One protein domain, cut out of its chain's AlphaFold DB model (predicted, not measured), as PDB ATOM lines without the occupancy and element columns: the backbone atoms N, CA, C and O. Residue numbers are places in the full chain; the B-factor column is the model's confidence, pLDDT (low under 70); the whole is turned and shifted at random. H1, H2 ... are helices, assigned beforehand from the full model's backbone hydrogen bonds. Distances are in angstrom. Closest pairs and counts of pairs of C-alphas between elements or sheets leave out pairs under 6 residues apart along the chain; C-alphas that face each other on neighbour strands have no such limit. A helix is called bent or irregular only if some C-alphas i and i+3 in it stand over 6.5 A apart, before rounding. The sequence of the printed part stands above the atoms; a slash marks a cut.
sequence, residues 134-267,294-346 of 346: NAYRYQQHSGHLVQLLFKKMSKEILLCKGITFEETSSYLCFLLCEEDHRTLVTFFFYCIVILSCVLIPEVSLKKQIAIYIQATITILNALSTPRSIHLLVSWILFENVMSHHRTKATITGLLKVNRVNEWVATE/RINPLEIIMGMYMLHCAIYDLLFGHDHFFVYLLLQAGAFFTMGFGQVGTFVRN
ATOM      1  N   ASN A 134      82.827 -20.802  82.745       81.50
ATOM      2  CA  ASN A 134      83.896 -20.012  82.137       81.50
ATOM      3  C   ASN A 134      85.250 -20.724  82.257       81.50
ATOM      4  O   ASN A 134      85.940 -20.860  81.250       81.50
ATOM      5  N   ALA A 135      85.600 -21.258  83.435       81.44
ATOM      6  CA  ALA A 135      86.834 -22.031  83.607       81.44
ATOM      7  C   ALA A 135      86.878 -23.261  82.685       81.44
ATOM      8  O   ALA A 135      87.897 -23.512  82.042       81.44
ATOM      9  N   TYR A 136      85.755 -23.976  82.548       84.50
ATOM     10  CA  TYR A 136      85.648 -25.097  81.614       84.50
ATOM     11  C   TYR A 136      85.872 -24.660  80.159       84.50
ATOM     12  O   TYR A 136      86.641 -25.287  79.433       84.50
ATOM     13  N   ARG A 137      85.269 -23.545  79.727       83.31
ATOM     14  CA  ARG A 137      85.474 -22.993  78.379       83.31
ATOM     15  C   ARG A 137      86.919 -22.613  78.108       83.31
ATOM     16  O   ARG A 137      87.408 -22.894  77.017       83.31
ATOM     17  N   TYR A 138      87.586 -21.982  79.071       79.69
ATOM     18  CA  TYR A 138      88.999 -21.639  78.942       79.69
ATOM     19  C   TYR A 138      89.859 -22.893  78.801       79.69
ATOM     20  O   TYR A 138      90.655 -22.965  77.869       79.69
ATOM     21  N   GLN A 139      89.636 -23.911  79.641       78.88
ATOM     22  CA  GLN A 139      90.351 -25.184  79.533       78.88
ATOM     23  C   GLN A 139      90.147 -25.835  78.158       78.88
ATOM     24  O   GLN A 139      91.109 -26.247  77.516       78.88
ATOM     25  N   GLN A 140      88.906 -25.868  77.667       79.62
ATOM     26  CA  GLN A 140      88.588 -26.413  76.347       79.62
ATOM     27  C   GLN A 140      89.249 -25.599  75.227       79.62
ATOM     28  O   GLN A 140      89.832 -26.179  74.318       79.62
ATOM     29  N   HIS A 141      89.226 -24.268  75.300       75.88
ATOM     30  CA  HIS A 141      89.865 -23.403  74.307       75.88
ATOM     31  C   HIS A 141      91.387 -23.606  74.250       75.88
ATOM     32  O   HIS A 141      91.945 -23.702  73.159       75.88
ATOM     33  N   SER A 142      92.049 -23.709  75.408       71.25
ATOM     34  CA  SER A 142      93.491 -23.965  75.495       71.25
ATOM     35  C   SER A 142      93.878 -25.349  74.980       71.25
ATOM     36  O   SER A 142      94.903 -25.456  74.305       71.25
ATOM     37  N   GLY A 143      93.056 -26.367  75.259       70.12
ATOM     38  CA  GLY A 143      93.227 -27.719  74.728       70.12
ATOM     39  C   GLY A 143      93.155 -27.730  73.205       70.12
ATOM     40  O   GLY A 143      94.100 -28.145  72.560       70.12
ATOM     41  N   HIS A 144      92.123 -27.130  72.604       71.69
ATOM     42  CA  HIS A 144      91.926 -27.100  71.140       71.69
ATOM     43  C   HIS A 144      92.919 -26.200  70.381       71.69
ATOM     44  O   HIS A 144      92.851 -26.064  69.157       71.69
ATOM     45  N   LEU A 145      93.884 -25.591  71.079       74.38
ATOM     46  CA  LEU A 145      94.984 -24.872  70.446       74.38
ATOM     47  C   LEU A 145      96.079 -25.812  69.898       74.38
ATOM     48  O   LEU A 145      97.087 -25.330  69.374       74.38
ATOM     49  N   VAL A 146      95.863 -27.134  69.924       78.81
ATOM     50  CA  VAL A 146      96.658 -28.137  69.188       78.81
ATOM     51  C   VAL A 146      96.897 -27.727  67.735       78.81
ATOM     52  O   VAL A 146      98.008 -27.861  67.230       78.81
ATOM     53  N   GLN A 147      95.913 -27.120  67.071       78.88
ATOM     54  CA  GLN A 147      96.065 -26.686  65.681       78.88
ATOM     55  C   GLN A 147      97.166 -25.639  65.463       78.88
ATOM     56  O   GLN A 147      97.806 -25.584  64.407       78.88
ATOM     57  N   LEU A 148      97.450 -24.818  66.478       81.94
ATOM     58  CA  LEU A 148      98.604 -23.926  66.437       81.94
ATOM     59  C   LEU A 148      99.913 -24.723  66.500       81.94
ATOM     60  O   LEU A 148     100.876 -24.359  65.819       81.94
ATOM     61  N   LEU A 149      99.952 -25.791  67.306       83.69
ATOM     62  CA  LEU A 149     101.095 -26.698  67.383       83.69
ATOM     63  C   LEU A 149     101.300 -27.414  66.050       83.69
ATOM     64  O   LEU A 149     102.414 -27.369  65.535       83.69
ATOM     65  N   PHE A 150     100.238 -27.951  65.441       86.88
ATOM     66  CA  PHE A 150     100.275 -28.520  64.091       86.88
ATOM     67  C   PHE A 150     100.935 -27.559  63.101       86.88
ATOM     68  O   PHE A 150     101.907 -27.908  62.436       86.88
ATOM     69  N   LYS A 151     100.486 -26.300  63.049       83.75
ATOM     70  CA  LYS A 151     101.046 -25.295  62.133       83.75
ATOM     71  C   LYS A 151     102.523 -24.987  62.402       83.75
ATOM     72  O   LYS A 151     103.262 -24.680  61.468       83.75
ATOM     73  N   LYS A 152     102.951 -25.021  63.667       85.94
ATOM     74  CA  LYS A 152     104.344 -24.761  64.064       85.94
ATOM     75  C   LYS A 152     105.255 -25.969  63.837       85.94
ATOM     76  O   LYS A 152     106.413 -25.772  63.486       85.94
ATOM     77  N   MET A 153     104.745 -27.184  64.030       88.00
ATOM     78  CA  MET A 153     105.519 -28.424  63.965       88.00
ATOM     79  C   MET A 153     105.461 -29.120  62.611       88.00
ATOM     80  O   MET A 153     106.378 -29.869  62.306       88.00
ATOM     81  N   SER A 154     104.459 -28.862  61.771       89.00
ATOM     82  CA  SER A 154     104.292 -29.548  60.481       89.00
ATOM     83  C   SER A 154     105.539 -29.462  59.607       89.00
ATOM     84  O   SER A 154     105.985 -30.467  59.064       89.00
ATOM     85  N   LYS A 155     106.167 -28.283  59.537       88.50
ATOM     86  CA  LYS A 155     107.432 -28.098  58.818       88.50
ATOM     87  C   LYS A 155     108.600 -28.848  59.472       88.50
ATOM     88  O   LYS A 155     109.447 -29.359  58.752       88.50
ATOM     89  N   GLU A 156     108.660 -28.910  60.804       89.69
ATOM     90  CA  GLU A 156     109.694 -29.671  61.531       89.69
ATOM     91  C   GLU A 156     109.541 -31.181  61.278       89.69
ATOM     92  O   GLU A 156     110.536 -31.852  61.020       89.69
ATOM     93  N   ILE A 157     108.302 -31.688  61.275       91.69
ATOM     94  CA  ILE A 157     107.965 -33.090  60.995       91.69
ATOM     95  C   ILE A 157     108.312 -33.435  59.540       91.69
ATOM     96  O   ILE A 157     109.057 -34.375  59.298       91.69
ATOM     97  N   LEU A 158     107.856 -32.636  58.568       89.62
ATOM     98  CA  LEU A 158     108.082 -32.881  57.134       89.62
ATOM     99  C   LEU A 158     109.560 -32.838  56.718       89.62
ATOM    100  O   LEU A 158     109.939 -33.458  55.729       89.62
ATOM    101  N   LEU A 159     110.390 -32.070  57.429       88.81
ATOM    102  CA  LEU A 159     111.826 -31.948  57.153       88.81
ATOM    103  C   LEU A 159     112.680 -32.915  57.985       88.81
ATOM    104  O   LEU A 159     113.906 -32.921  57.834       88.81
ATOM    105  N   CYS A 160     112.066 -33.699  58.872       89.44
ATOM    106  CA  CYS A 160     112.778 -34.663  59.693       89.44
ATOM    107  C   CYS A 160     113.360 -35.767  58.800       89.44
ATOM    108  O   CYS A 160     112.648 -36.421  58.039       89.44
ATOM    109  N   LYS A 161     114.681 -35.959  58.858       85.44
ATOM    110  CA  LYS A 161     115.358 -37.030  58.121       85.44
ATOM    111  C   LYS A 161     115.297 -38.318  58.934       85.44
ATOM    112  O   LYS A 161     115.581 -38.287  60.124       85.44
ATOM    113  N   GLY A 162     115.026 -39.437  58.268       84.25
ATOM    114  CA  GLY A 162     115.034 -40.764  58.895       84.25
ATOM    115  C   GLY A 162     113.661 -41.291  59.310       84.25
ATOM    116  O   GLY A 162     113.604 -42.399  59.826       84.25
ATOM    117  N   ILE A 163     112.582 -40.549  59.043       89.06
ATOM    118  CA  ILE A 163     111.203 -41.036  59.176       89.06
ATOM    119  C   ILE A 163     110.612 -41.372  57.805       89.06
ATOM    120  O   ILE A 163     110.941 -40.754  56.787       89.06
ATOM    121  N   THR A 164     109.731 -42.362  57.777       90.62
ATOM    122  CA  THR A 164     108.980 -42.765  56.588       90.62
ATOM    123  C   THR A 164     107.838 -41.791  56.292       90.62
ATOM    124  O   THR A 164     107.414 -40.988  57.132       90.62
ATOM    125  N   PHE A 165     107.296 -41.866  55.076       88.94
ATOM    126  CA  PHE A 165     106.108 -41.095  54.703       88.94
ATOM    127  C   PHE A 165     104.881 -41.476  55.549       88.94
ATOM    128  O   PHE A 165     104.094 -40.605  55.914       88.94
ATOM    129  N   GLU A 166     104.733 -42.754  55.904       89.44
ATOM    130  CA  GLU A 166     103.619 -43.245  56.722       89.44
ATOM    131  C   GLU A 166     103.688 -42.721  58.158       89.44
ATOM    132  O   GLU A 166     102.682 -42.250  58.688       89.44
ATOM    133  N   GLU A 167     104.877 -42.714  58.764       88.00
ATOM    134  CA  GLU A 167     105.097 -42.114  60.085       88.00
ATOM    135  C   GLU A 167     104.832 -40.608  60.046       88.00
ATOM    136  O   GLU A 167     104.086 -40.086  60.872       88.00
ATOM    137  N   THR A 168     105.366 -39.916  59.035       89.56
ATOM    138  CA  THR A 168     105.125 -38.483  58.805       89.56
ATOM    139  C   THR A 168     103.627 -38.185  58.729       89.56
ATOM    140  O   THR A 168     103.128 -37.299  59.424       89.56
ATOM    141  N   SER A 169     102.898 -38.947  57.908       87.94
ATOM    142  CA  SER A 169     101.448 -38.835  57.762       87.94
ATOM    143  C   SER A 169     100.735 -39.109  59.085       87.94
ATOM    144  O   SER A 169      99.852 -38.351  59.471       87.94
ATOM    145  N   SER A 170     101.165 -40.126  59.831       88.56
ATOM    146  CA  SER A 170     100.579 -40.490  61.124       88.56
ATOM    147  C   SER A 170     100.738 -39.385  62.168       88.56
ATOM    148  O   SER A 170      99.766 -39.067  62.846       88.56
ATOM    149  N   TYR A 171     101.902 -38.727  62.261       88.25
ATOM    150  CA  TYR A 171     102.098 -37.587  63.171       88.25
ATOM    151  C   TYR A 171     101.247 -36.374  62.786       88.25
ATOM    152  O   TYR A 171     100.663 -35.719  63.651       88.25
ATOM    153  N   LEU A 172     101.167 -36.061  61.489       87.69
ATOM    154  CA  LEU A 172     100.336 -34.956  61.006       87.69
ATOM    155  C   LEU A 172      98.849 -35.248  61.236       87.69
ATOM    156  O   LEU A 172      98.131 -34.376  61.715       87.69
ATOM    157  N   CYS A 173      98.408 -36.477  60.962       86.19
ATOM    158  CA  CYS A 173      97.062 -36.945  61.260       86.19
ATOM    159  C   CYS A 173      96.786 -36.924  62.760       86.19
ATOM    160  O   CYS A 173      95.728 -36.465  63.145       86.19
ATOM    161  N   PHE A 174      97.713 -37.344  63.621       85.69
ATOM    162  CA  PHE A 174      97.541 -37.267  65.073       85.69
ATOM    163  C   PHE A 174      97.260 -35.825  65.527       85.69
ATOM    164  O   PHE A 174      96.245 -35.576  66.169       85.69
ATOM    165  N   LEU A 175      98.079 -34.864  65.091       82.88
ATOM    166  CA  LEU A 175      97.916 -33.445  65.432       82.88
ATOM    167  C   LEU A 175      96.681 -32.780  64.788       82.88
ATOM    168  O   LEU A 175      96.185 -31.783  65.303       82.88
ATOM    169  N   LEU A 176      96.193 -33.280  63.649       77.19
ATOM    170  CA  LEU A 176      94.983 -32.767  62.985       77.19
ATOM    171  C   LEU A 176      93.696 -33.436  63.475       77.19
ATOM    172  O   LEU A 176      92.633 -32.819  63.466       77.19
ATOM    173  N   CYS A 177      93.770 -34.716  63.827       68.88
ATOM    174  CA  CYS A 177      92.614 -35.543  64.142       68.88
ATOM    175  C   CYS A 177      92.256 -35.537  65.622       68.88
ATOM    176  O   CYS A 177      91.147 -35.963  65.953       68.88
ATOM    177  N   GLU A 178      93.144 -35.057  66.490       64.75
ATOM    178  CA  GLU A 178      92.857 -34.917  67.911       64.75
ATOM    179  C   GLU A 178      91.649 -33.986  68.129       64.75
ATOM    180  O   GLU A 178      91.691 -32.800  67.820       64.75
ATOM    181  N   GLU A 179      90.545 -34.565  68.622       61.94
ATOM    182  CA  GLU A 179      89.305 -33.918  69.102       61.94
ATOM    183  C   GLU A 179      88.513 -33.011  68.119       61.94
ATOM    184  O   GLU A 179      87.336 -32.710  68.358       61.94
ATOM    185  N   ASP A 180      89.070 -32.648  66.962       61.25
ATOM    186  CA  ASP A 180      88.487 -31.642  66.066       61.25
ATOM    187  C   ASP A 180      87.419 -32.184  65.109       61.25
ATOM    188  O   ASP A 180      86.423 -31.508  64.855       61.25
ATOM    189  N   HIS A 181      87.547 -33.412  64.599       64.31
ATOM    190  CA  HIS A 181      86.612 -33.924  63.584       64.31
ATOM    191  C   HIS A 181      85.187 -34.063  64.127       64.31
ATOM    192  O   HIS A 181      84.233 -33.609  63.498       64.31
ATOM    193  N   ARG A 182      85.035 -34.638  65.326       67.69
ATOM    194  CA  ARG A 182      83.723 -34.768  65.982       67.69
ATOM    195  C   ARG A 182      83.121 -33.398  66.270       67.69
ATOM    196  O   ARG A 182      81.936 -33.182  66.026       67.69
ATOM    197  N   THR A 183      83.950 -32.474  66.740       72.88
ATOM    198  CA  THR A 183      83.562 -31.106  67.074       72.88
ATOM    199  C   THR A 183      83.080 -30.335  65.845       72.88
ATOM    200  O   THR A 183      81.986 -29.778  65.869       72.88
ATOM    201  N   LEU A 184      83.866 -30.320  64.764       76.38
ATOM    202  CA  LEU A 184      83.536 -29.597  63.537       76.38
ATOM    203  C   LEU A 184      82.300 -30.196  62.869       76.38
ATOM    204  O   LEU A 184      81.398 -29.450  62.502       76.38
ATOM    205  N   VAL A 185      82.214 -31.526  62.763       76.75
ATOM    206  CA  VAL A 185      81.034 -32.195  62.193       76.75
ATOM    207  C   VAL A 185      79.780 -31.832  62.983       76.75
ATOM    208  O   VAL A 185      78.791 -31.424  62.385       76.75
ATOM    209  N   THR A 186      79.834 -31.903  64.314       79.12
ATOM    210  CA  THR A 186      78.707 -31.540  65.185       79.12
ATOM    211  C   THR A 186      78.324 -30.070  64.994       79.12
ATOM    212  O   THR A 186      77.165 -29.765  64.725       79.12
ATOM    213  N   PHE A 187      79.292 -29.151  65.030       83.75
ATOM    214  CA  PHE A 187      79.024 -27.727  64.857       83.75
ATOM    215  C   PHE A 187      78.441 -27.400  63.476       83.75
ATOM    216  O   PHE A 187      77.367 -26.812  63.384       83.75
ATOM    217  N   PHE A 188      79.105 -27.790  62.384       84.00
ATOM    218  CA  PHE A 188      78.631 -27.473  61.036       84.00
ATOM    219  C   PHE A 188      77.290 -28.136  60.741       84.00
ATOM    220  O   PHE A 188      76.414 -27.500  60.161       84.00
ATOM    221  N   PHE A 189      77.089 -29.380  61.166       82.06
ATOM    222  CA  PHE A 189      75.833 -30.070  60.914       82.06
ATOM    223  C   PHE A 189      74.671 -29.436  61.693       82.06
ATOM    224  O   PHE A 189      73.660 -29.057  61.104       82.06
ATOM    225  N   TYR A 190      74.828 -29.251  63.007       78.25
ATOM    226  CA  TYR A 190      73.728 -28.821  63.870       78.25
ATOM    227  C   TYR A 190      73.525 -27.313  63.935       78.25
ATOM    228  O   TYR A 190      72.388 -26.872  64.069       78.25
ATOM    229  N   CYS A 191      74.597 -26.526  63.858       78.94
ATOM    230  CA  CYS A 191      74.535 -25.072  64.000       78.94
ATOM    231  C   CYS A 191      74.493 -24.337  62.656       78.94
ATOM    232  O   CYS A 191      74.171 -23.151  62.642       78.94
ATOM    233  N   ILE A 192      74.800 -25.010  61.538       83.62
ATOM    234  CA  ILE A 192      74.810 -24.388  60.205       83.62
ATOM    235  C   ILE A 192      73.884 -25.129  59.239       83.62
ATOM    236  O   ILE A 192      72.931 -24.526  58.763       83.62
ATOM    237  N   VAL A 193      74.106 -26.418  58.958       85.00
ATOM    238  CA  VAL A 193      73.353 -27.155  57.923       85.00
ATOM    239  C   VAL A 193      71.863 -27.217  58.249       85.00
ATOM    240  O   VAL A 193      71.060 -26.816  57.415       85.00
ATOM    241  N   ILE A 194      71.483 -27.650  59.458       83.12
ATOM    242  CA  ILE A 194      70.061 -27.735  59.839       83.12
ATOM    243  C   ILE A 194      69.389 -26.358  59.797       83.12
ATOM    244  O   ILE A 194      68.288 -26.238  59.270       83.12
ATOM    245  N   LEU A 195      70.047 -25.312  60.309       86.00
ATOM    246  CA  LEU A 195      69.471 -23.964  60.311       86.00
ATOM    247  C   LEU A 195      69.313 -23.419  58.886       86.00
ATOM    248  O   LEU A 195      68.274 -22.850  58.566       86.00
ATOM    249  N   SER A 196      70.300 -23.641  58.016       84.44
ATOM    250  CA  SER A 196      70.225 -23.259  56.603       84.44
ATOM    251  C   SER A 196      69.120 -24.007  55.859       84.44
ATOM    252  O   SER A 196      68.397 -23.384  55.093       84.44
ATOM    253  N   CYS A 197      68.944 -25.309  56.104       83.50
ATOM    254  CA  CYS A 197      67.859 -26.096  55.505       83.50
ATOM    255  C   CYS A 197      66.470 -25.626  55.948       83.50
ATOM    256  O   CYS A 197      65.526 -25.701  55.172       83.50
ATOM    257  N   VAL A 198      66.341 -25.133  57.181       84.25
ATOM    258  CA  VAL A 198      65.078 -24.570  57.674       84.25
ATOM    259  C   VAL A 198      64.773 -23.216  57.030       84.25
ATOM    260  O   VAL A 198      63.618 -22.935  56.738       84.25
ATOM    261  N   LEU A 199      65.786 -22.373  56.803       84.06
ATOM    262  CA  LEU A 199      65.594 -21.031  56.239       84.06
ATOM    263  C   LEU A 199      65.516 -21.007  54.706       84.06
ATOM    264  O   LEU A 199      64.913 -20.093  54.148       84.06
ATOM    265  N   ILE A 200      66.154 -21.965  54.030       84.69
ATOM    266  CA  ILE A 200      66.248 -22.036  52.571       84.69
ATOM    267  C   ILE A 200      65.400 -23.223  52.086       84.69
ATOM    268  O   ILE A 200      65.880 -24.361  52.109       84.69
ATOM    269  N   PRO A 201      64.159 -22.987  51.624       72.75
ATOM    270  CA  PRO A 201      63.239 -24.055  51.239       72.75
ATOM    271  C   PRO A 201      63.720 -24.874  50.030       72.75
ATOM    272  O   PRO A 201      63.256 -25.999  49.844       72.75
ATOM    273  N   GLU A 202      64.663 -24.375  49.218       78.19
ATOM    274  CA  GLU A 202      65.240 -25.154  48.114       78.19
ATOM    275  C   GLU A 202      66.186 -26.279  48.579       78.19
ATOM    276  O   GLU A 202      66.427 -27.233  47.833       78.19
ATOM    277  N   VAL A 203      66.728 -26.210  49.803       77.31
ATOM    278  CA  VAL A 203      67.703 -27.187  50.315       77.31
ATOM    279  C   VAL A 203      67.001 -28.241  51.168       77.31
ATOM    280  O   VAL A 203      66.939 -28.152  52.393       77.31
ATOM    281  N   SER A 204      66.508 -29.296  50.518       70.12
ATOM    282  CA  SER A 204      65.888 -30.423  51.225       70.12
ATOM    283  C   SER A 204      66.932 -31.340  51.879       70.12
ATOM    284  O   SER A 204      67.723 -32.016  51.216       70.12
ATOM    285  N   LEU A 205      66.926 -31.398  53.212       76.06
ATOM    286  CA  LEU A 205      67.697 -32.382  53.967       76.06
ATOM    287  C   LEU A 205      66.862 -33.652  54.139       76.06
ATOM    288  O   LEU A 205      65.779 -33.629  54.721       76.06
ATOM    289  N   LYS A 206      67.375 -34.803  53.698       78.62
ATOM    290  CA  LYS A 206      66.712 -36.082  53.989       78.62
ATOM    291  C   LYS A 206      66.718 -36.311  55.504       78.62
ATOM    292  O   LYS A 206      67.771 -36.619  56.060       78.62
ATOM    293  N   LYS A 207      65.547 -36.242  56.154       71.94
ATOM    294  CA  LYS A 207      65.353 -36.496  57.603       71.94
ATOM    295  C   LYS A 207      66.117 -37.710  58.119       71.94
ATOM    296  O   LYS A 207      66.717 -37.667  59.186       71.94
ATOM    297  N   GLN A 208      66.120 -38.780  57.326       77.81
ATOM    298  CA  GLN A 208      66.834 -40.016  57.621       77.81
ATOM    299  C   GLN A 208      68.314 -39.770  57.931       77.81
ATOM    300  O   GLN A 208      68.815 -40.282  58.920       77.81
ATOM    301  N   ILE A 209      69.000 -38.935  57.149       79.06
ATOM    302  CA  ILE A 209      70.426 -38.647  57.345       79.06
ATOM    303  C   ILE A 209      70.645 -37.915  58.674       79.06
ATOM    304  O   ILE A 209      71.509 -38.312  59.451       79.06
ATOM    305  N   ALA A 210      69.829 -36.901  58.974       74.69
ATOM    306  CA  ALA A 210      69.936 -36.146  60.223       74.69
ATOM    307  C   ALA A 210      69.677 -37.008  61.463       74.69
ATOM    308  O   ALA A 210      70.418 -36.932  62.441       74.69
ATOM    309  N   ILE A 211      68.669 -37.879  61.396       76.06
ATOM    310  CA  ILE A 211      68.326 -38.786  62.491       76.06
ATOM    311  C   ILE A 211      69.386 -39.882  62.642       76.06
ATOM    312  O   ILE A 211      69.793 -40.164  63.763       76.06
ATOM    313  N   TYR A 212      69.872 -40.480  61.550       79.81
ATOM    314  CA  TYR A 212      70.852 -41.567  61.625       79.81
ATOM    315  C   TYR A 212      72.211 -41.102  62.132       79.81
ATOM    316  O   TYR A 212      72.798 -41.790  62.968       79.81
ATOM    317  N   ILE A 213      72.701 -39.941  61.687       77.69
ATOM    318  CA  ILE A 213      73.957 -39.377  62.202       77.69
ATOM    319  C   ILE A 213      73.828 -39.148  63.713       77.69
ATOM    320  O   ILE A 213      74.674 -39.612  64.479       77.69
ATOM    321  N   GLN A 214      72.728 -38.531  64.155       72.75
ATOM    322  CA  GLN A 214      72.513 -38.252  65.572       72.75
ATOM    323  C   GLN A 214      72.340 -39.518  66.408       72.75
ATOM    324  O   GLN A 214      72.958 -39.651  67.463       72.75
ATOM    325  N   ALA A 215      71.524 -40.465  65.945       76.88
ATOM    326  CA  ALA A 215      71.305 -41.732  66.627       76.88
ATOM    327  C   ALA A 215      72.616 -42.516  66.747       76.88
ATOM    328  O   ALA A 215      72.908 -43.045  67.815       76.88
ATOM    329  N   THR A 216      73.447 -42.518  65.703       81.25
ATOM    330  CA  THR A 216      74.750 -43.195  65.720       81.25
ATOM    331  C   THR A 216      75.685 -42.574  66.756       81.25
ATOM    332  O   THR A 216      76.214 -43.293  67.601       81.25
ATOM    333  N   ILE A 217      75.839 -41.243  66.764       76.69
ATOM    334  CA  ILE A 217      76.657 -40.534  67.765       76.69
ATOM    335  C   ILE A 217      76.124 -40.810  69.179       76.69
ATOM    336  O   ILE A 217      76.882 -41.132  70.091       76.69
ATOM    337  N   THR A 218      74.809 -40.734  69.358       76.81
ATOM    338  CA  THR A 218      74.134 -40.960  70.641       76.81
ATOM    339  C   THR A 218      74.365 -42.382  71.162       76.81
ATOM    340  O   THR A 218      74.727 -42.560  72.325       76.81
ATOM    341  N   ILE A 219      74.224 -43.391  70.298       81.31
ATOM    342  CA  ILE A 219      74.444 -44.803  70.634       81.31
ATOM    343  C   ILE A 219      75.911 -45.051  70.988       81.31
ATOM    344  O   ILE A 219      76.186 -45.654  72.022       81.31
ATOM    345  N   LEU A 220      76.860 -44.554  70.187       81.12
ATOM    346  CA  LEU A 220      78.293 -44.729  70.455       81.12
ATOM    347  C   LEU A 220      78.701 -44.139  71.816       81.12
ATOM    348  O   LEU A 220      79.453 -44.764  72.571       81.12
ATOM    349  N   ASN A 221      78.159 -42.973  72.170       73.12
ATOM    350  CA  ASN A 221      78.419 -42.348  73.469       73.12
ATOM    351  C   ASN A 221      77.741 -43.096  74.629       73.12
ATOM    352  O   ASN A 221      78.362 -43.289  75.679       73.12
ATOM    353  N   ALA A 222      76.511 -43.582  74.435       80.56
ATOM    354  CA  ALA A 222      75.809 -44.398  75.425       80.56
ATOM    355  C   ALA A 222      76.537 -45.727  75.705       80.56
ATOM    356  O   ALA A 222      76.686 -46.110  76.866       80.56
ATOM    357  N   LEU A 223      77.049 -46.392  74.663       84.25
ATOM    358  CA  LEU A 223      77.838 -47.626  74.784       84.25
ATOM    359  C   LEU A 223      79.152 -47.403  75.538       84.25
ATOM    360  O   LEU A 223      79.570 -48.257  76.318       84.25
ATOM    361  N   SER A 224      79.780 -46.241  75.350       77.94
ATOM    362  CA  SER A 224      81.038 -45.893  76.017       77.94
ATOM    363  C   SER A 224      80.871 -45.650  77.525       77.94
ATOM    364  O   SER A 224      81.823 -45.822  78.287       77.94
ATOM    365  N   THR A 225      79.678 -45.247  77.984       80.50
ATOM    366  CA  THR A 225      79.417 -44.890  79.393       80.50
ATOM    367  C   THR A 225      78.007 -45.292  79.868       80.50
ATOM    368  O   THR A 225      77.199 -44.437  80.239       80.50
ATOM    369  N   PRO A 226      77.694 -46.601  79.965       83.00
ATOM    370  CA  PRO A 226      76.327 -47.075  80.216       83.00
ATOM    371  C   PRO A 226      75.735 -46.585  81.548       83.00
ATOM    372  O   PRO A 226      74.530 -46.377  81.661       83.00
ATOM    373  N   ARG A 227      76.581 -46.328  82.557       86.62
ATOM    374  CA  ARG A 227      76.155 -45.809  83.872       86.62
ATOM    375  C   ARG A 227      75.534 -44.406  83.806       86.62
ATOM    376  O   ARG A 227      74.740 -44.058  84.675       86.62
ATOM    377  N   SER A 228      75.868 -43.621  82.784       86.69
ATOM    378  CA  SER A 228      75.477 -42.212  82.660       86.69
ATOM    379  C   SER A 228      74.416 -41.974  81.583       86.69
ATOM    380  O   SER A 228      74.195 -40.834  81.187       86.69
ATOM    381  N   ILE A 229      73.729 -43.025  81.120       85.56
ATOM    382  CA  ILE A 229      72.751 -42.934  80.023       85.56
ATOM    383  C   ILE A 229      71.611 -41.938  80.300       85.56
ATOM    384  O   ILE A 229      71.102 -41.300  79.383       85.56
ATOM    385  N   HIS A 230      71.254 -41.737  81.570       87.19
ATOM    386  CA  HIS A 230      70.234 -40.771  81.988       87.19
ATOM    387  C   HIS A 230      70.627 -39.307  81.709       87.19
ATOM    388  O   HIS A 230      69.752 -38.450  81.634       87.19
ATOM    389  N   LEU A 231      71.920 -39.014  81.520       87.56
ATOM    390  CA  LEU A 231      72.432 -37.676  81.199       87.56
ATOM    391  C   LEU A 231      72.594 -37.441  79.693       87.56
ATOM    392  O   LEU A 231      73.020 -36.362  79.295       87.56
ATOM    393  N   LEU A 232      72.270 -38.424  78.849       85.06
ATOM    394  CA  LEU A 232      72.610 -38.413  77.426       85.06
ATOM    395  C   LEU A 232      71.995 -37.230  76.668       85.06
ATOM    396  O   LEU A 232      72.689 -36.573  75.900       85.06
ATOM    397  N   VAL A 233      70.723 -36.906  76.925       84.81
ATOM    398  CA  VAL A 233      70.049 -35.760  76.286       84.81
ATOM    399  C   VAL A 233      70.717 -34.446  76.693       84.81
ATOM    400  O   VAL A 233      71.057 -33.632  75.838       84.81
ATOM    401  N   SER A 234      70.960 -34.253  77.993       87.00
ATOM    402  CA  SER A 234      71.654 -33.069  78.506       87.00
ATOM    403  C   SER A 234      73.077 -32.964  77.962       87.00
ATOM    404  O   SER A 234      73.518 -31.868  77.631       87.00
ATOM    405  N   TRP A 235      73.777 -34.093  77.831       85.75
ATOM    406  CA  TRP A 235      75.123 -34.155  77.278       85.75
ATOM    407  C   TRP A 235      75.146 -33.768  75.800       85.75
ATOM    408  O   TRP A 235      75.952 -32.931  75.427       85.75
ATOM    409  N   ILE A 236      74.230 -34.277  74.973       84.25
ATOM    410  CA  ILE A 236      74.129 -33.904  73.551       84.25
ATOM    411  C   ILE A 236      73.904 -32.398  73.393       84.25
ATOM    412  O   ILE A 236      74.614 -31.731  72.643       84.25
ATOM    413  N   LEU A 237      72.925 -31.851  74.120       88.00
ATOM    414  CA  LEU A 237      72.627 -30.421  74.079       88.00
ATOM    415  C   LEU A 237      73.838 -29.592  74.528       88.00
ATOM    416  O   LEU A 237      74.154 -28.571  73.913       88.00
ATOM    417  N   PHE A 238      74.535 -30.058  75.570       88.31
ATOM    418  CA  PHE A 238      75.747 -29.434  76.085       88.31
ATOM    419  C   PHE A 238      76.901 -29.472  75.078       88.31
ATOM    420  O   PHE A 238      77.521 -28.443  74.815       88.31
ATOM    421  N   GLU A 239      77.161 -30.630  74.477       85.38
ATOM    422  CA  GLU A 239      78.191 -30.832  73.461       85.38
ATOM    423  C   GLU A 239      77.949 -29.972  72.228       85.38
ATOM    424  O   GLU A 239      78.895 -29.416  71.682       85.38
ATOM    425  N   ASN A 240      76.694 -29.766  71.832       86.75
ATOM    426  CA  ASN A 240      76.365 -28.865  70.735       86.75
ATOM    427  C   ASN A 240      76.747 -27.408  71.056       86.75
ATOM    428  O   ASN A 240      77.351 -26.739  70.215       86.75
ATOM    429  N   VAL A 241      76.491 -26.920  72.278       89.25
ATOM    430  CA  VAL A 241      76.950 -25.577  72.692       89.25
ATOM    431  C   VAL A 241      78.477 -25.528  72.792       89.25
ATOM    432  O   VAL A 241      79.107 -24.571  72.341       89.25
ATOM    433  N   MET A 242      79.101 -26.579  73.323       87.19
ATOM    434  CA  MET A 242      80.557 -26.663  73.415       87.19
ATOM    435  C   MET A 242      81.237 -26.773  72.055       87.19
ATOM    436  O   MET A 242      82.331 -26.230  71.893       87.19
ATOM    437  N   SER A 243      80.595 -27.388  71.063       87.50
ATOM    438  CA  SER A 243      81.143 -27.511  69.716       87.50
ATOM    439  C   SER A 243      81.393 -26.136  69.096       87.50
ATOM    440  O   SER A 243      82.460 -25.912  68.542       87.50
ATOM    441  N   HIS A 244      80.509 -25.159  69.332       85.62
ATOM    442  CA  HIS A 244      80.731 -23.765  68.937       85.62
ATOM    443  C   HIS A 244      82.004 -23.166  69.568       85.62
ATOM    444  O   HIS A 244      82.795 -22.512  68.882       85.62
ATOM    445  N   HIS A 245      82.259 -23.417  70.858       83.94
ATOM    446  CA  HIS A 245      83.478 -22.945  71.531       83.94
ATOM    447  C   HIS A 245      84.742 -23.588  71.006       83.94
ATOM    448  O   HIS A 245      85.729 -22.890  70.752       83.94
ATOM    449  N   ARG A 246      84.702 -24.905  70.852       85.25
ATOM    450  CA  ARG A 246      85.821 -25.692  70.362       85.25
ATOM    451  C   ARG A 246      86.123 -25.326  68.903       85.25
ATOM    452  O   ARG A 246      87.244 -24.937  68.623       85.25
ATOM    453  N   THR A 247      85.124 -25.231  68.018       84.69
ATOM    454  CA  THR A 247      85.308 -24.755  66.633       84.69
ATOM    455  C   THR A 247      85.898 -23.346  66.567       84.69
ATOM    456  O   THR A 247      86.828 -23.103  65.794       84.69
ATOM    457  N   LYS A 248      85.429 -22.410  67.404       82.75
ATOM    458  CA  LYS A 248      86.042 -21.075  67.504       82.75
ATOM    459  C   LYS A 248      87.521 -21.165  67.898       82.75
ATOM    460  O   LYS A 248      88.334 -20.412  67.357       82.75
ATOM    461  N   ALA A 249      87.876 -22.064  68.816       78.88
ATOM    462  CA  ALA A 249      89.256 -22.327  69.217       78.88
ATOM    463  C   ALA A 249      90.106 -22.854  68.058       78.88
ATOM    464  O   ALA A 249      91.127 -22.247  67.736       78.88
ATOM    465  N   THR A 250      89.629 -23.903  67.387       81.50
ATOM    466  CA  THR A 250      90.273 -24.555  66.241       81.50
ATOM    467  C   THR A 250      90.561 -23.542  65.128       81.50
ATOM    468  O   THR A 250      91.704 -23.393  64.690       81.50
ATOM    469  N   ILE A 251      89.556 -22.750  64.727       81.19
ATOM    470  CA  ILE A 251      89.699 -21.710  63.692       81.19
ATOM    471  C   ILE A 251      90.713 -20.644  64.125       81.19
ATOM    472  O   ILE A 251      91.579 -20.249  63.343       81.19
ATOM    473  N   THR A 252      90.640 -20.189  65.378       78.19
ATOM    474  CA  THR A 252      91.568 -19.182  65.917       78.19
ATOM    475  C   THR A 252      93.015 -19.691  65.920       78.19
ATOM    476  O   THR A 252      93.926 -18.952  65.530       78.19
ATOM    477  N   GLY A 253      93.228 -20.957  66.295       74.50
ATOM    478  CA  GLY A 253      94.530 -21.625  66.269       74.50
ATOM    479  C   GLY A 253      95.113 -21.744  64.860       74.50
ATOM    480  O   GLY A 253      96.278 -21.399  64.646       74.50
ATOM    481  N   LEU A 254      94.293 -22.138  63.880       78.38
ATOM    482  CA  LEU A 254      94.701 -22.265  62.475       78.38
ATOM    483  C   LEU A 254      95.030 -20.908  61.829       78.38
ATOM    484  O   LEU A 254      96.058 -20.758  61.150       78.38
ATOM    485  N   LEU A 255      94.181 -19.898  62.055       76.88
ATOM    486  CA  LEU A 255      94.280 -18.589  61.399       76.88
ATOM    487  C   LEU A 255      95.288 -17.632  62.052       76.88
ATOM    488  O   LEU A 255      95.619 -16.614  61.453       76.88
ATOM    489  N   LYS A 256      95.847 -17.967  63.224       64.19
ATOM    490  CA  LYS A 256      96.862 -17.154  63.924       64.19
ATOM    491  C   LYS A 256      96.405 -15.700  64.122       64.19
ATOM    492  O   LYS A 256      97.165 -14.763  63.882       64.19
ATOM    493  N   VAL A 257      95.160 -15.502  64.561       55.75
ATOM    494  CA  VAL A 257      94.658 -14.163  64.904       55.75
ATOM    495  C   VAL A 257      95.556 -13.594  66.010       55.75
ATOM    496  O   VAL A 257      95.720 -14.236  67.041       55.75
ATOM    497  N   ASN A 258      96.164 -12.422  65.791       44.56
ATOM    498  CA  ASN A 258      97.321 -11.868  66.529       44.56
ATOM    499  C   ASN A 258      97.259 -11.862  68.077       44.56
ATOM    500  O   ASN A 258      98.274 -11.610  68.716       44.56
ATOM    501  N   ARG A 259      96.118 -12.178  68.696       50.31
ATOM    502  CA  ARG A 259      95.940 -12.288  70.152       50.31
ATOM    503  C   ARG A 259      96.035 -13.703  70.721       50.31
ATOM    504  O   ARG A 259      95.903 -13.859  71.925       50.31
ATOM    505  N   VAL A 260      96.263 -14.744  69.917       49.47
ATOM    506  CA  VAL A 260      96.260 -16.141  70.407       49.47
ATOM    507  C   VAL A 260      97.202 -16.347  71.606       49.47
ATOM    508  O   VAL A 260      96.820 -17.016  72.558       49.47
ATOM    509  N   ASN A 261      98.372 -15.698  71.612       45.03
ATOM    510  CA  ASN A 261      99.337 -15.762  72.719       45.03
ATOM    511  C   ASN A 261      98.894 -14.994  73.987       45.03
ATOM    512  O   ASN A 261      99.401 -15.280  75.067       45.03
ATOM    513  N   GLU A 262      97.966 -14.037  73.881       40.03
ATOM    514  CA  GLU A 262      97.366 -13.325  75.026       40.03
ATOM    515  C   GLU A 262      96.227 -14.136  75.660       40.03
ATOM    516  O   GLU A 262      96.015 -14.067  76.865       40.03
ATOM    517  N   TRP A 263      95.519 -14.964  74.886       38.25
ATOM    518  CA  TRP A 263      94.480 -15.854  75.425       38.25
ATOM    519  C   TRP A 263      95.059 -17.004  76.259       38.25
ATOM    520  O   TRP A 263      94.429 -17.423  77.228       38.25
ATOM    521  N   VAL A 264      96.302 -17.417  75.968       40.41
ATOM    522  CA  VAL A 264      97.146 -18.275  76.833       40.41
ATOM    523  C   VAL A 264      97.312 -17.687  78.247       40.41
ATOM    524  O   VAL A 264      97.590 -18.412  79.199       40.41
ATOM    525  N   ALA A 265      97.111 -16.373  78.389       36.72
ATOM    526  CA  ALA A 265      97.369 -15.573  79.580       36.72
ATOM    527  C   ALA A 265      96.120 -15.142  80.357       36.72
ATOM    528  O   ALA A 265      96.217 -14.231  81.185       36.72
ATOM    529  N   THR A 266      94.938 -15.700  80.089       37.00
ATOM    530  CA  THR A 266      93.731 -15.236  80.790       37.00
ATOM    531  C   THR A 266      93.672 -15.798  82.215       37.00
ATOM    532  O   THR A 266      93.269 -16.925  82.466       37.00
ATOM    533  N   GLU A 267      94.193 -14.978  83.132       38.06
ATOM    534  CA  GLU A 267      93.969 -14.909  84.580       38.06
ATOM    535  C   GLU A 267      93.506 -16.199  85.284       38.06
ATOM    536  O   GLU A 267      92.352 -16.336  85.687       38.06
ATOM    537  N   ARG A 294      78.186 -13.122  84.460       73.62
ATOM    538  CA  ARG A 294      78.041 -14.500  83.965       73.62
ATOM    539  C   ARG A 294      77.335 -14.586  82.614       73.62
ATOM    540  O   ARG A 294      77.178 -15.693  82.098       73.62
ATOM    541  N   ILE A 295      76.900 -13.452  82.063       85.44
ATOM    542  CA  ILE A 295      76.212 -13.414  80.778       85.44
ATOM    543  C   ILE A 295      77.226 -13.643  79.660       85.44
ATOM    544  O   ILE A 295      78.188 -12.893  79.503       85.44
ATOM    545  N   ASN A 296      76.963 -14.659  78.846       86.81
ATOM    546  CA  ASN A 296      77.738 -14.970  77.661       86.81
ATOM    547  C   ASN A 296      76.926 -14.548  76.413       86.81
ATOM    548  O   ASN A 296      75.931 -15.193  76.060       86.81
ATOM    549  N   PRO A 297      77.282 -13.419  75.763       88.25
ATOM    550  CA  PRO A 297      76.432 -12.798  74.746       88.25
ATOM    551  C   PRO A 297      76.379 -13.582  73.432       88.25
ATOM    552  O   PRO A 297      75.364 -13.535  72.741       88.25
ATOM    553  N   LEU A 298      77.435 -14.316  73.072       87.56
ATOM    554  CA  LEU A 298      77.468 -15.085  71.822       87.56
ATOM    555  C   LEU A 298      76.454 -16.235  71.839       87.56
ATOM    556  O   LEU A 298      75.856 -16.562  70.822       87.56
ATOM    557  N   GLU A 299      76.239 -16.820  73.004       91.81
ATOM    558  CA  GLU A 299      75.364 -17.953  73.258       91.81
ATOM    559  C   GLU A 299      73.919 -17.478  73.283       91.81
ATOM    560  O   GLU A 299      73.054 -18.150  72.740       91.81
ATOM    561  N   ILE A 300      73.669 -16.279  73.820       93.50
ATOM    562  CA  ILE A 300      72.367 -15.616  73.709       93.50
ATOM    563  C   ILE A 300      72.053 -15.312  72.245       93.50
ATOM    564  O   ILE A 300      70.965 -15.643  71.792       93.50
ATOM    565  N   ILE A 301      72.988 -14.728  71.485       92.94
ATOM    566  CA  ILE A 301      72.780 -14.431  70.057       92.94
ATOM    567  C   ILE A 301      72.488 -15.719  69.279       92.94
ATOM    568  O   ILE A 301      71.521 -15.772  68.521       92.94
ATOM    569  N   MET A 302      73.277 -16.771  69.501       91.62
ATOM    570  CA  MET A 302      73.064 -18.070  68.862       91.62
ATOM    571  C   MET A 302      71.727 -18.701  69.277       91.62
ATOM    572  O   MET A 302      71.006 -19.226  68.432       91.62
ATOM    573  N   GLY A 303      71.356 -18.598  70.556       93.88
ATOM    574  CA  GLY A 303      70.067 -19.055  71.076       93.88
ATOM    575  C   GLY A 303      68.885 -18.310  70.457       93.88
ATOM    576  O   GLY A 303      67.909 -18.942  70.059       93.88
ATOM    577  N   MET A 304      68.988 -16.987  70.289       94.75
ATOM    578  CA  MET A 304      67.979 -16.172  69.601       94.75
ATOM    579  C   MET A 304      67.848 -16.558  68.127       94.75
ATOM    580  O   MET A 304      66.732 -16.651  67.618       94.75
ATOM    581  N   TYR A 305      68.967 -16.820  67.450       93.00
ATOM    582  CA  TYR A 305      68.966 -17.275  66.061       93.00
ATOM    583  C   TYR A 305      68.302 -18.652  65.916       93.00
ATOM    584  O   TYR A 305      67.406 -18.825  65.094       93.00
ATOM    585  N   MET A 306      68.654 -19.609  66.779       93.19
ATOM    586  CA  MET A 306      68.018 -20.930  66.812       93.19
ATOM    587  C   MET A 306      66.527 -20.857  67.146       93.19
ATOM    588  O   MET A 306      65.736 -21.572  66.537       93.19
ATOM    589  N   LEU A 307      66.130 -19.976  68.069       94.81
ATOM    590  CA  LEU A 307      64.726 -19.741  68.400       94.81
ATOM    591  C   LEU A 307      63.959 -19.171  67.204       94.81
ATOM    592  O   LEU A 307      62.847 -19.610  66.926       94.81
ATOM    593  N   HIS A 308      64.557 -18.230  66.471       93.38
ATOM    594  CA  HIS A 308      63.966 -17.687  65.254       93.38
ATOM    595  C   HIS A 308      63.753 -18.782  64.198       93.38
ATOM    596  O   HIS A 308      62.643 -18.917  63.685       93.38
ATOM    597  N   CYS A 309      64.764 -19.620  63.940       91.06
ATOM    598  CA  CYS A 309      64.634 -20.773  63.045       91.06
ATOM    599  C   CYS A 309      63.580 -21.778  63.536       91.06
ATOM    600  O   CYS A 309      62.822 -22.304  62.729       91.06
ATOM    601  N   ALA A 310      63.485 -22.028  64.846       92.25
ATOM    602  CA  ALA A 310      62.479 -22.928  65.414       92.25
ATOM    603  C   ALA A 310      61.053 -22.407  65.193       92.25
ATOM    604  O   ALA A 310      60.171 -23.169  64.809       92.25
ATOM    605  N   ILE A 311      60.824 -21.107  65.413       92.19
ATOM    606  CA  ILE A 311      59.523 -20.468  65.167       92.19
ATOM    607  C   ILE A 311      59.198 -20.495  63.671       92.19
ATOM    608  O   ILE A 311      58.062 -20.777  63.302       92.19
ATOM    609  N   TYR A 312      60.187 -20.244  62.813       90.75
ATOM    610  CA  TYR A 312      60.012 -20.326  61.367       90.75
ATOM    611  C   TYR A 312      59.602 -21.739  60.918       90.75
ATOM    612  O   TYR A 312      58.589 -21.885  60.237       90.75
ATOM    613  N   ASP A 313      60.313 -22.783  61.361       88.81
ATOM    614  CA  ASP A 313      59.973 -24.183  61.056       88.81
ATOM    615  C   ASP A 313      58.609 -24.592  61.634       88.81
ATOM    616  O   ASP A 313      57.881 -25.357  61.015       88.81
ATOM    617  N   LEU A 314      58.219 -24.054  62.792       88.81
ATOM    618  CA  LEU A 314      56.902 -24.313  63.376       88.81
ATOM    619  C   LEU A 314      55.756 -23.731  62.530       88.81
ATOM    620  O   LEU A 314      54.682 -24.325  62.468       88.81
ATOM    621  N   LEU A 315      55.966 -22.564  61.915       88.50
ATOM    622  CA  LEU A 315      54.939 -21.860  61.142       88.50
ATOM    623  C   LEU A 315      54.882 -22.303  59.675       88.50
ATOM    624  O   LEU A 315      53.799 -22.334  59.094       88.50
ATOM    625  N   PHE A 316      56.034 -22.622  59.080       85.56
ATOM    626  CA  PHE A 316      56.175 -22.847  57.637       85.56
ATOM    627  C   PHE A 316      56.818 -24.193  57.277       85.56
ATOM    628  O   PHE A 316      56.787 -24.591  56.114       85.56
ATOM    629  N   GLY A 317      57.413 -24.890  58.243       75.88
ATOM    630  CA  GLY A 317      58.132 -26.138  58.021       75.88
ATOM    631  C   GLY A 317      57.221 -27.365  58.008       75.88
ATOM    632  O   GLY A 317      56.219 -27.454  58.717       75.88
ATOM    633  N   HIS A 318      57.605 -28.363  57.214       70.00
ATOM    634  CA  HIS A 318      56.928 -29.666  57.142       70.00
ATOM    635  C   HIS A 318      57.657 -30.762  57.934       70.00
ATOM    636  O   HIS A 318      57.169 -31.890  58.060       70.00
ATOM    637  N   ASP A 319      58.845 -30.450  58.461       71.88
ATOM    638  CA  ASP A 319      59.806 -31.458  58.892       71.88
ATOM    639  C   ASP A 319      59.957 -31.621  60.404       71.88
ATOM    640  O   ASP A 319      60.615 -32.564  60.850       71.88
ATOM    641  N   HIS A 320      59.252 -30.792  61.176       81.25
ATOM    642  CA  HIS A 320      59.204 -30.818  62.638       81.25
ATOM    643  C   HIS A 320      60.586 -30.715  63.315       81.25
ATOM    644  O   HIS A 320      60.764 -31.161  64.454       81.25
ATOM    645  N   PHE A 321      61.567 -30.092  62.654       83.06
ATOM    646  CA  PHE A 321      62.879 -29.809  63.241       83.06
ATOM    647  C   PHE A 321      62.792 -28.790  64.388       83.06
ATOM    648  O   PHE A 321      63.693 -28.748  65.232       83.06
ATOM    649  N   PHE A 322      61.697 -28.027  64.483       86.69
ATOM    650  CA  PHE A 322      61.444 -27.057  65.549       86.69
ATOM    651  C   PHE A 322      61.591 -27.655  66.955       86.69
ATOM    652  O   PHE A 322      62.049 -26.954  67.851       86.69
ATOM    653  N   VAL A 323      61.260 -28.940  67.165       87.69
ATOM    654  CA  VAL A 323      61.397 -29.600  68.479       87.69
ATOM    655  C   VAL A 323      62.862 -29.627  68.907       87.69
ATOM    656  O   VAL A 323      63.203 -29.236  70.023       87.69
ATOM    657  N   TYR A 324      63.740 -30.049  67.999       86.94
ATOM    658  CA  TYR A 324      65.177 -30.071  68.234       86.94
ATOM    659  C   TYR A 324      65.731 -28.651  68.407       86.94
ATOM    660  O   TYR A 324      66.455 -28.386  69.366       86.94
ATOM    661  N   LEU A 325      65.354 -27.725  67.519       89.69
ATOM    662  CA  LEU A 325      65.839 -26.344  67.562       89.69
ATOM    663  C   LEU A 325      65.401 -25.605  68.831       89.69
ATOM    664  O   LEU A 325      66.184 -24.830  69.375       89.69
ATOM    665  N   LEU A 326      64.201 -25.878  69.352       92.56
ATOM    666  CA  LEU A 326      63.713 -25.292  70.600       92.56
ATOM    667  C   LEU A 326      64.491 -25.816  71.815       92.56
ATOM    668  O   LEU A 326      64.898 -25.026  72.669       92.56
ATOM    669  N   LEU A 327      64.750 -27.128  71.876       91.81
ATOM    670  CA  LEU A 327      65.596 -27.722  72.919       91.81
ATOM    671  C   LEU A 327      67.024 -27.162  72.863       91.81
ATOM    672  O   LEU A 327      67.607 -26.832  73.898       91.81
ATOM    673  N   GLN A 328      67.566 -27.001  71.656       91.69
ATOM    674  CA  GLN A 328      68.903 -26.460  71.446       91.69
ATOM    675  C   GLN A 328      68.984 -24.972  71.814       91.69
ATOM    676  O   GLN A 328      69.915 -24.573  72.512       91.69
ATOM    677  N   ALA A 329      67.990 -24.162  71.435       94.56
ATOM    678  CA  ALA A 329      67.882 -22.764  71.852       94.56
ATOM    679  C   ALA A 329      67.822 -22.648  73.383       94.56
ATOM    680  O   ALA A 329      68.548 -21.845  73.969       94.56
ATOM    681  N   GLY A 330      67.038 -23.509  74.044       94.44
ATOM    682  CA  GLY A 330      67.001 -23.616  75.502       94.44
ATOM    683  C   GLY A 330      68.384 -23.877  76.104       94.44
ATOM    684  O   GLY A 330      68.803 -23.164  77.015       94.44
ATOM    685  N   ALA A 331      69.142 -24.828  75.553       93.38
ATOM    686  CA  ALA A 331      70.506 -25.109  75.998       93.38
ATOM    687  C   ALA A 331      71.436 -23.890  75.843       93.38
ATOM    688  O   ALA A 331      72.121 -23.512  76.797       93.38
ATOM    689  N   PHE A 332      71.405 -23.214  74.692       93.75
ATOM    690  CA  PHE A 332      72.175 -21.988  74.466       93.75
ATOM    691  C   PHE A 332      71.793 -20.866  75.440       93.75
ATOM    692  O   PHE A 332      72.684 -20.214  75.981       93.75
ATOM    693  N   PHE A 333      70.508 -20.685  75.756       94.94
ATOM    694  CA  PHE A 333      70.078 -19.713  76.763       94.94
ATOM    695  C   PHE A 333      70.522 -20.088  78.178       94.94
ATOM    696  O   PHE A 333      71.020 -19.222  78.893       94.94
ATOM    697  N   THR A 334      70.413 -21.355  78.589       92.31
ATOM    698  CA  THR A 334      70.857 -21.778  79.935       92.31
ATOM    699  C   THR A 334      72.344 -21.482  80.162       92.31
ATOM    700  O   THR A 334      72.730 -20.991  81.227       92.31
ATOM    701  N   MET A 335      73.186 -21.691  79.144       90.69
ATOM    702  CA  MET A 335      74.611 -21.338  79.197       90.69
ATOM    703  C   MET A 335      74.864 -19.838  79.007       90.69
ATOM    704  O   MET A 335      75.743 -19.272  79.659       90.69
ATOM    705  N   GLY A 336      74.084 -19.184  78.146       89.81
ATOM    706  CA  GLY A 336      74.156 -17.753  77.860       89.81
ATOM    707  C   GLY A 336      73.813 -16.882  79.062       89.81
ATOM    708  O   GLY A 336      74.490 -15.894  79.314       89.81
ATOM    709  N   PHE A 337      72.838 -17.284  79.877       90.06
ATOM    710  CA  PHE A 337      72.507 -16.622  81.142       90.06
ATOM    711  C   PHE A 337      73.360 -17.103  82.326       90.06
ATOM    712  O   PHE A 337      73.130 -16.691  83.462       90.06
ATOM    713  N   GLY A 338      74.338 -17.983  82.085       85.31
ATOM    714  CA  GLY A 338      75.288 -18.413  83.105       85.31
ATOM    715  C   GLY A 338      74.681 -19.288  84.203       85.31
ATOM    716  O   GLY A 338      75.167 -19.261  85.331       85.31
ATOM    717  N   GLN A 339      73.643 -20.076  83.906       85.31
ATOM    718  CA  GLN A 339      72.998 -20.971  84.881       85.31
ATOM    719  C   GLN A 339      73.809 -22.251  85.160       85.31
ATOM    720  O   GLN A 339      73.484 -23.003  86.075       85.31
ATOM    721  N   VAL A 340      74.878 -22.494  84.391       85.12
ATOM    722  CA  VAL A 340      75.741 -23.679  84.494       85.12
ATOM    723  C   VAL A 340      76.978 -23.401  85.358       85.12
ATOM    724  O   VAL A 340      77.637 -22.364  85.222       85.12
ATOM    725  N   GLY A 341      77.322 -24.360  86.223       81.56
ATOM    726  CA  GLY A 341      78.459 -24.297  87.146       81.56
ATOM    727  C   GLY A 341      78.086 -23.778  88.538       81.56
ATOM    728  O   GLY A 341      77.002 -23.239  88.759       81.56
ATOM    729  N   THR A 342      79.000 -23.952  89.490       76.94
ATOM    730  CA  THR A 342      78.798 -23.579  90.895       76.94
ATOM    731  C   THR A 342      78.591 -22.074  91.065       76.94
ATOM    732  O   THR A 342      79.256 -21.243  90.445       76.94
ATOM    733  N   PHE A 343      77.639 -21.721  91.928       69.19
ATOM    734  CA  PHE A 343      77.406 -20.349  92.361       69.19
ATOM    735  C   PHE A 343      78.289 -20.092  93.577       69.19
ATOM    736  O   PHE A 343      77.868 -20.302  94.713       69.19
ATOM    737  N   VAL A 344      79.534 -19.678  93.346       59.31
ATOM    738  CA  VAL A 344      80.406 -19.269  94.448       59.31
ATOM    739  C   VAL A 344      79.880 -17.935  94.981       59.31
ATOM    740  O   VAL A 344      80.058 -16.882  94.367       59.31
ATOM    741  N   ARG A 345      79.152 -17.976  96.103       50.12
ATOM    742  CA  ARG A 345      78.906 -16.775  96.908       50.12
ATOM    743  C   ARG A 345      80.232 -16.434  97.585       50.12
ATOM    744  O   ARG A 345      80.630 -17.150  98.495       50.12
ATOM    745  N   ASN A 346      80.900 -15.387  97.096       43.88
ATOM    746  CA  ASN A 346      81.963 -14.718  97.852       43.88
ATOM    747  C   ASN A 346      81.432 -14.228  99.190       43.88
ATOM    748  O   ASN A 346      80.343 -13.594  99.150       43.88
TER     749      ASN A 346
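What this domain is: This is residues 134 to 267 and 294 to 346 of the 346 residues of an uncharacterized protein of Arachis hypogaea (UniProt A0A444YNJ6). A long kinked helix, H6, runs through the middle, with a helical hairpin packed on it toward either end of the domain: H2 and H3 at one end, H8 and H9 at the other. H4 crosses H6, H1 packs on it, and H5 makes a corner with its first part, where residues 223 to 228 stick out. The printed part has 187 residues with nine named helices, H1 to H9 in chain order, and no named strand; the class is all helix. The whole is only just compact, close to loose, with a radius of gyration of the C-alphas of 19.2 A and spans of 62 by 49 by 38 A.

Where its parts are: H6, residues 226 to 255, is the longest helix, 38.6 A from C-alpha 226 at (76.327, -47.075, 80.216) to C-alpha 255 at (94.280, -18.589, 61.399). It has a kink of 69 degrees near residue 233 and is irregular, with C-alphas 227 and 230 8.0 A apart. Before it come H1, residues 134 to 143, from C-alpha 134 at (83.896, -20.012, 82.137); H2, residues 146 to 158; H3, residues 165 to 177; H4, residues 180 to 199, 27.1 A; and H5, residues 207 to 224, 25.9 A. H2 and H4 are only just irregular: C-alphas 152 and 155 are 6.9 A apart, and C-alphas 191 and 194 are 6.7 A apart. After it come H7, residues 260 to 263; H8, residues 297 to 316, 28.4 A; and H9, residues 322 to 336, 20.0 A, ending at C-alpha 336 (74.156, -17.753, 77.860).

How they stand to each other: H6 is the hub, touching H1, H2, H4, H5 and H9. H4 touches residues 240 to 250 of H6, about perpendicular at 87 degrees, with C-alphas of Thr 183 and Ser 243 closest at 5.1 A. H1 touches residues 242 to 249 of H6 at a steep tilt of 61 degrees, closest at the C-alphas of His 141 and Ala 249, 5.2 A. Residues 146 to 151 of H2 touch residues 250 to 254 of H6, with C-alphas of Leu 148 and Gly 253 closest at 4.7 A. H2 and H3 form a hairpin at a shallow tilt of 10 degrees, opposite ways, closest at the C-alphas of Phe 150 and Leu 175, 5.6 A. H5 touches H6 only just about perpendicular, at 72 degrees, with C-alphas of Ala 222 and Ile 229 closest at 5.7 A. H9 touches H6, closest at the C-alphas of Leu 237 and Ala 331, 6.0 A. H8 and H9 form a hairpin at a shallow tilt of 16 degrees, with C-alphas of Ala 310 and Phe 322 closest at 4.3 A. H7 is close to H6 but not clearly touching, the closest C-alphas, of Gly 253 and Val 260, being 7.1 A apart. Every O i to N i+4 pair is within hydrogen-bond range in H1, H3, H5, H8 and H9; the counts are 7 of 9 in H2, 14 of 16 in H4 and 19 of 26 in H6, and H7 is too short for such a pair.

The domain as a whole: The two C-alphas farthest apart, of Gly 162 and Leu 315, are 63.0 A apart. Residues 268 to 293 are not printed, and C-alphas 267 and 294 are 15.9 A apart across the cut. Of the links that are printed whole, none is long. The mean pLDDT of the printed part is 80.4; residues 177 to 182, 256 to 267 and 343 to 346 are under 70.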